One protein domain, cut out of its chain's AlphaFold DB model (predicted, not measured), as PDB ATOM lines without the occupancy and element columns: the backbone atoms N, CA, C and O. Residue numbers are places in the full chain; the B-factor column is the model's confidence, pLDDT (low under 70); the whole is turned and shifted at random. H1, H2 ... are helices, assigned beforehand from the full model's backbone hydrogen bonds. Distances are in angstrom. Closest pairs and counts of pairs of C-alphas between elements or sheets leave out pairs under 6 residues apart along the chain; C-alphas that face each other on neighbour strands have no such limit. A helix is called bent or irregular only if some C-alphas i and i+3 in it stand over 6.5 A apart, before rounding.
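This is residues 2 to 53 of the 68 residues of an uncharacterized protein of Pseudomonas syringae pv. actinidiae (UniProt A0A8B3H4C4). One long helix, H4, runs along most of the length of a rod, and a shorter helix, H2, runs back beside it the opposite way. The turn between them, with the short helix H3 in it, folds the backbone over at one end of this pair, and the short helix H1 sits at the other end, near the last part of H4. The printed part has 52 residues with four named helices, H1, H2, H3 and H4 in that order along the chain, and no named strand; its class is all helix. It is only just loose, close to compact, with a radius of gyration of the C-alphas of 12.2 A and spans of 35 by 16 by 16 A.

Begin with the longest helix, H4, residues 30 to 52: find C-alpha 30 at (187.629, 208.869, 180.487), and from there the helix runs 32.2 A to C-alpha 52 at (176.037, 190.412, 156.844). Look next for H2, residues 8 to 20, which starts at C-alpha 8 at (170.317, 200.813, 161.526) and is 18.0 A long from first to last C-alpha. H3, residues 24 to 27, measures 5.3 A, and H1, residues 2 to 6, measures 6.8 A. None of the four helices is bent or irregular.

Start at H4 and look across to H2, which it touches; their closest C-alphas are those of Ile 11 and Ile 44, 6.2 A apart. The two run opposite ways at a shallow tilt of 33 degrees, only just short of steep, with their centres 10.5 A apart. Now go to the first residues of H4: with residues 32 to 36 alone it touches H3, only at the corner by their link, and the closest C-alphas are those of Ser 26 and Gly 32, 5.0 A apart. At the other end, H1 and H4 are close but not clearly touching, with the C-alphas of Leu 4 and Ala 48 the closest at 7.0 A. H1 and H2 meet only through their link. H3 is apart from H1 and from H2. In the backbone, every O i to N i+4 pair is within hydrogen-bond range in H1, H2 and H4, while H3, with 4 residues, is too short for such a pair.

The two C-alphas farthest apart are those of Glu 2 and Glu 25, at 36.0 A, while those of Glu 2 and Gly 53, the first and last printed, are 14.4 A apart. The printed part has no cut, and the links from H1 to H2, H2 to H3 and H3 to H4 are tight, with 1, 3 and 2 residues between. Read the B-factor column for the model's confidence: the mean pLDDT of the printed part is 90.6, and residue 2 is the one printed residue under 70.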
ATOM      1  N   GLU A   2     176.274 200.585 152.715       67.62
ATOM      2  CA  GLU A   2     174.813 200.556 152.478       67.62
ATOM      3  C   GLU A   2     174.091 199.383 153.149       67.62
ATOM      4  O   GLU A   2     173.053 199.585 153.770       67.62
ATOM      5  N   ALA A   3     174.691 198.190 153.146       71.31
ATOM      6  CA  ALA A   3     174.133 197.037 153.847       71.31
ATOM      7  C   ALA A   3     174.010 197.261 155.369       71.31
ATOM      8  O   ALA A   3     173.044 196.828 155.976       71.31
ATOM      9  N   LEU A   4     174.926 198.021 155.987       75.50
ATOM     10  CA  LEU A   4     174.825 198.379 157.406       75.50
ATOM     11  C   LEU A   4     173.667 199.349 157.667       75.50
ATOM     12  O   LEU A   4     172.989 199.247 158.687       75.50
ATOM     13  N   LYS A   5     173.419 200.274 156.728       80.12
ATOM     14  CA  LYS A   5     172.321 201.243 156.832       80.12
ATOM     15  C   LYS A   5     170.958 200.550 156.902       80.12
ATOM     16  O   LYS A   5     170.095 201.025 157.634       80.12
ATOM     17  N   ALA A   6     170.792 199.415 156.220       85.75
ATOM     18  CA  ALA A   6     169.567 198.614 156.274       85.75
ATOM     19  C   ALA A   6     169.260 198.078 157.688       85.75
ATOM     20  O   ALA A   6     168.096 197.969 158.064       85.75
ATOM     21  N   HIS A   7     170.289 197.826 158.504       86.69
ATOM     22  CA  HIS A   7     170.153 197.317 159.875       86.69
ATOM     23  C   HIS A   7     170.272 198.409 160.953       86.69
ATOM     24  O   HIS A   7     170.349 198.100 162.145       86.69
ATOM     25  N   MET A   8     170.244 199.693 160.575       88.50
ATOM     26  CA  MET A   8     170.317 200.813 161.526       88.50
ATOM     27  C   MET A   8     169.274 200.770 162.651       88.50
ATOM     28  O   MET A   8     169.645 201.103 163.777       88.50
ATOM     29  N   PRO A   9     168.009 200.351 162.428       93.06
ATOM     30  CA  PRO A   9     167.042 200.231 163.519       93.06
ATOM     31  C   PRO A   9     167.489 199.250 164.612       93.06
ATOM     32  O   PRO A   9     167.423 199.580 165.795       93.06
ATOM     33  N   LEU A  10     168.008 198.080 164.219       91.25
ATOM     34  CA  LEU A  10     168.506 197.055 165.141       91.25
ATOM     35  C   LEU A  10     169.757 197.535 165.881       91.25
ATOM     36  O   LEU A  10     169.841 197.423 167.102       91.25
ATOM     37  N   ILE A  11     170.704 198.123 165.149       91.81
ATOM     38  CA  ILE A  11     171.930 198.681 165.728       91.81
ATOM     39  C   ILE A  11     171.590 199.747 166.767       91.81
ATOM     40  O   ILE A  11     172.091 199.700 167.887       91.81
ATOM     41  N   ARG A  12     170.697 200.681 166.424       93.38
ATOM     42  CA  ARG A  12     170.257 201.732 167.343       93.38
ATOM     43  C   ARG A  12     169.626 201.143 168.599       93.38
ATOM     44  O   ARG A  12     169.957 201.593 169.689       93.38
ATOM     45  N   ASN A  13     168.751 200.147 168.458       94.94
ATOM     46  CA  ASN A  13     168.136 199.478 169.601       94.94
ATOM     47  C   ASN A  13     169.188 198.846 170.528       94.94
ATOM     48  O   ASN A  13     169.163 199.080 171.734       94.94
ATOM     49  N   ASN A  14     170.149 198.113 169.965       93.56
ATOM     50  CA  ASN A  14     171.206 197.468 170.745       93.56
ATOM     51  C   ASN A  14     172.089 198.489 171.467       93.56
ATOM     52  O   ASN A  14     172.394 198.303 172.642       93.56
ATOM     53  N   LEU A  15     172.450 199.590 170.802       94.50
ATOM     54  CA  LEU A  15     173.217 200.669 171.423       94.50
ATOM     55  C   LEU A  15     172.440 201.346 172.558       94.50
ATOM     56  O   LEU A  15     173.011 201.577 173.616       94.50
ATOM     57  N   VAL A  16     171.140 201.610 172.382       95.12
ATOM     58  CA  VAL A  16     170.285 202.175 173.444       95.12
ATOM     59  C   VAL A  16     170.249 201.254 174.664       95.12
ATOM     60  O   VAL A  16     170.466 201.718 175.781       95.12
ATOM     61  N   MET A  17     170.037 199.953 174.453       95.19
ATOM     62  CA  MET A  17     170.042 198.960 175.532       95.19
ATOM     63  C   MET A  17     171.407 198.870 176.222       95.19
ATOM     64  O   MET A  17     171.478 198.816 177.449       95.19
ATOM     65  N   LEU A  18     172.493 198.898 175.445       94.06
ATOM     66  CA  LEU A  18     173.857 198.869 175.963       94.06
ATOM     67  C   LEU A  18     174.145 200.098 176.823       94.06
ATOM     68  O   LEU A  18     174.683 199.950 177.914       94.06
ATOM     69  N   PHE A  19     173.770 201.296 176.368       92.88
ATOM     70  CA  PHE A  19     174.009 202.540 177.102       92.88
ATOM     71  C   PHE A  19     173.180 202.608 178.386       92.88
ATOM     72  O   PHE A  19     173.706 203.003 179.422       92.88
ATOM     73  N   ALA A  20     171.920 202.162 178.343       92.25
ATOM     74  CA  ALA A  20     171.037 202.133 179.508       92.25
ATOM     75  C   ALA A  20     171.526 201.189 180.623       92.25
ATOM     76  O   ALA A  20     171.197 201.391 181.788       92.25
ATOM     77  N   ALA A  21     172.311 200.165 180.278       92.44
ATOM     78  CA  ALA A  21     172.851 199.206 181.235       92.44
ATOM     79  C   ALA A  21     174.148 199.673 181.926       92.44
ATOM     80  O   ALA A  21     174.613 199.000 182.848       92.44
ATOM     81  N   ILE A  22     174.766 200.779 181.488       90.19
ATOM     82  CA  ILE A  22     176.021 201.257 182.079       90.19
ATOM     83  C   ILE A  22     175.736 202.199 183.256       90.19
ATOM     84  O   ILE A  22     175.013 203.180 183.088       90.19
ATOM     85  N   PRO A  23     176.343 201.961 184.435       91.44
ATOM     86  CA  PRO A  23     176.237 202.877 185.563       91.44
ATOM     87  C   PRO A  23     176.798 204.262 185.230       91.44
ATOM     88  O   PRO A  23     177.876 204.380 184.646       91.44
ATOM     89  N   PHE A  24     176.116 205.311 185.689       88.56
ATOM     90  CA  PHE A  24     176.525 206.701 185.466       88.56
ATOM     91  C   PHE A  24     177.973 206.975 185.902       88.56
ATOM     92  O   PHE A  24     178.746 207.561 185.149       88.56
ATOM     93  N   GLU A  25     178.376 206.480 187.076       89.62
ATOM     94  CA  GLU A  25     179.735 206.664 187.606       89.62
ATOM     95  C   GLU A  25     180.819 206.108 186.673       89.62
ATOM     96  O   GLU A  25     181.915 206.658 186.585       89.62
ATOM     97  N   SER A  26     180.503 205.051 185.915       88.44
ATOM     98  CA  SER A  26     181.432 204.512 184.920       88.44
ATOM     99  C   SER A  26     181.647 205.511 183.781       88.44
ATOM    100  O   SER A  26     182.773 205.682 183.323       88.44
ATOM    101  N   LEU A  27     180.603 206.227 183.359       90.19
ATOM    102  CA  LEU A  27     180.658 207.194 182.256       90.19
ATOM    103  C   LEU A  27     181.353 208.508 182.632       90.19
ATOM    104  O   LEU A  27     181.855 209.211 181.752       90.19
ATOM    105  N   ALA A  28     181.420 208.832 183.924       89.44
ATOM    106  CA  ALA A  28     182.080 210.037 184.422       89.44
ATOM    107  C   ALA A  28     183.612 210.009 184.243       89.44
ATOM    108  O   ALA A  28     184.260 211.054 184.288       89.44
ATOM    109  N   SER A  29     184.201 208.827 184.018       91.69
ATOM    110  CA  SER A  29     185.642 208.672 183.804       91.69
ATOM    111  C   SER A  29     185.998 208.540 182.313       91.69
ATOM    112  O   SER A  29     185.282 207.861 181.571       91.69
ATOM    113  N   PRO A  30     187.148 209.078 181.858       90.31
ATOM    114  CA  PRO A  30     187.629 208.869 180.487       90.31
ATOM    115  C   PRO A  30     187.792 207.386 180.130       90.31
ATOM    116  O   PRO A  30     187.497 206.968 179.014       90.31
ATOM    117  N   ILE A  31     188.218 206.573 181.101       93.06
ATOM    118  CA  ILE A  31     188.392 205.127 180.931       93.06
ATOM    119  C   ILE A  31     187.045 204.455 180.666       93.06
ATOM    120  O   ILE A  31     186.937 203.621 179.771       93.06
ATOM    121  N   GLY A  32     185.995 204.809 181.407       92.69
ATOM    122  CA  GLY A  32     184.684 204.214 181.178       92.69
ATOM    123  C   GLY A  32     184.011 204.690 179.894       92.69
ATOM    124  O   GLY A  32     183.329 203.890 179.256       92.69
ATOM    125  N   GLN A  33     184.276 205.918 179.440       93.00
ATOM    126  CA  GLN A  33     183.869 206.367 178.100       93.00
ATOM    127  C   GLN A  33     184.566 205.565 176.995       93.00
ATOM    128  O   GLN A  33     183.921 205.132 176.037       93.00
ATOM    129  N   GLU A  34     185.867 205.306 177.145       94.12
ATOM    130  CA  GLU A  34     186.631 204.455 176.231       94.12
ATOM    131  C   GLU A  34     186.085 203.022 176.208       94.12
ATOM    132  O   GLU A  34     185.787 202.484 175.140       94.12
ATOM    133  N   MET A  35     185.867 202.422 177.382       94.12
ATOM    134  CA  MET A  35     185.266 201.090 177.490       94.12
ATOM    135  C   MET A  35     183.879 201.045 176.846       94.12
ATOM    136  O   MET A  35     183.558 200.084 176.144       94.12
ATOM    137  N   LEU A  36     183.058 202.078 177.045       94.81
ATOM    138  CA  LEU A  36     181.750 202.175 176.410       94.81
ATOM    139  C   LEU A  36     181.876 202.210 174.880       94.81
ATOM    140  O   LEU A  36     181.153 201.488 174.192       94.81
ATOM    141  N   ARG A  37     182.810 202.996 174.338       95.12
ATOM    142  CA  ARG A  37     183.054 203.079 172.889       95.12
ATOM    143  C   ARG A  37     183.471 201.732 172.302       95.12
ATOM    144  O   ARG A  37     182.984 201.343 171.237       95.12
ATOM    145  N   GLN A  38     184.345 201.007 172.997       95.62
ATOM    146  CA  GLN A  38     184.780 199.671 172.586       95.62
ATOM    147  C   GLN A  38     183.618 198.675 172.607       95.62
ATOM    148  O   GLN A  38     183.391 197.979 171.618       95.62
ATOM    149  N   LYS A  39     182.818 198.664 173.681       95.06
ATOM    150  CA  LYS A  39     181.621 197.813 173.780       95.06
ATOM    151  C   LYS A  39     180.595 198.124 172.688       95.06
ATOM    152  O   LYS A  39     180.061 197.209 172.068       95.06
ATOM    153  N   ALA A  40     180.354 199.404 172.415       95.38
ATOM    154  CA  ALA A  40     179.471 199.846 171.339       95.38
ATOM    155  C   ALA A  40     179.972 199.384 169.962       95.38
ATOM    156  O   ALA A  40     179.193 198.879 169.157       95.38
ATOM    157  N   THR A  41     181.280 199.508 169.711       95.62
ATOM    158  CA  THR A  41     181.914 199.032 168.471       95.62
ATOM    159  C   THR A  41     181.724 197.526 168.314       95.62
ATOM    160  O   THR A  41     181.218 197.086 167.284       95.62
ATOM    161  N   ALA A  42     182.041 196.750 169.353       95.00
ATOM    162  CA  ALA A  42     181.884 195.298 169.345       95.00
ATOM    163  C   ALA A  42     180.427 194.878 169.088       95.00
ATOM    164  O   ALA A  42     180.183 194.002 168.264       95.00
ATOM    165  N   SER A  43     179.453 195.555 169.706       93.81
ATOM    166  CA  SER A  43     178.026 195.273 169.489       93.81
ATOM    167  C   SER A  43     177.606 195.459 168.025       93.81
ATOM    168  O   SER A  43     176.866 194.643 167.477       93.81
ATOM    169  N   ILE A  44     178.109 196.497 167.348       92.56
ATOM    170  CA  ILE A  44     177.826 196.713 165.920       92.56
ATOM    171  C   ILE A  44     178.521 195.659 165.059       92.56
ATOM    172  O   ILE A  44     177.933 195.175 164.092       92.56
ATOM    173  N   GLN A  45     179.765 195.308 165.389       92.69
ATOM    174  CA  GLN A  45     180.511 194.278 164.669       92.69
ATOM    175  C   GLN A  45     179.840 192.908 164.792       92.69
ATOM    176  O   GLN A  45     179.762 192.190 163.801       92.69
ATOM    177  N   GLU A  46     179.285 192.575 165.956       92.25
ATOM    178  CA  GLU A  46     178.527 191.341 166.174       92.25
ATOM    179  C   GLU A  46     177.256 191.300 165.315       92.25
ATOM    180  O   GLU A  46     177.014 190.316 164.615       92.25
ATOM    181  N   VAL A  47     176.482 192.391 165.288       90.69
ATOM    182  CA  VAL A  47     175.305 192.503 164.407       90.69
ATOM    183  C   VAL A  47     175.717 192.387 162.941       90.69
ATOM    184  O   VAL A  47     175.091 191.659 162.179       90.69
ATOM    185  N   ALA A  48     176.794 193.057 162.536       90.19
ATOM    186  CA  ALA A  48     177.302 192.975 161.174       90.19
ATOM    187  C   ALA A  48     177.756 191.557 160.807       90.19
ATOM    188  O   ALA A  48     177.456 191.074 159.718       90.19
ATOM    189  N   GLN A  49     178.428 190.858 161.717       90.56
ATOM    190  CA  GLN A  49     178.851 189.484 161.490       90.56
ATOM    191  C   GLN A  49     177.647 188.541 161.377       90.56
ATOM    192  O   GLN A  49     177.642 187.669 160.511       90.56
ATOM    193  N   LYS A  50     176.620 188.733 162.208       89.81
ATOM    194  CA  LYS A  50     175.409 187.903 162.221       89.81
ATOM    195  C   LYS A  50     174.524 188.121 160.994       89.81
ATOM    196  O   LYS A  50     174.063 187.152 160.402       89.81
ATOM    197  N   GLU A  51     174.297 189.374 160.618       89.00
ATOM    198  CA  GLU A  51     173.354 189.733 159.551       89.00
ATOM    199  C   GLU A  51     174.024 189.789 158.166       89.00
ATOM    200  O   GLU A  51     173.394 189.493 157.154       89.00
ATOM    201  N   LEU A  52     175.308 190.165 158.099       86.56
ATOM    202  CA  LEU A  52     176.037 190.412 156.844       86.56
ATOM    203  C   LEU A  52     177.222 189.459 156.625       86.56
ATOM    204  O   LEU A  52     177.857 189.523 155.569       86.56
ATOM    205  N   GLY A  53     177.558 188.615 157.606       87.94
ATOM    206  CA  GLY A  53     178.662 187.653 157.518       87.94
ATOM    207  C   GLY A  53     180.063 188.273 157.542       87.94
ATOM    208  O   GLY A  53     181.040 187.563 157.310       87.94
TER     209      GLY A  53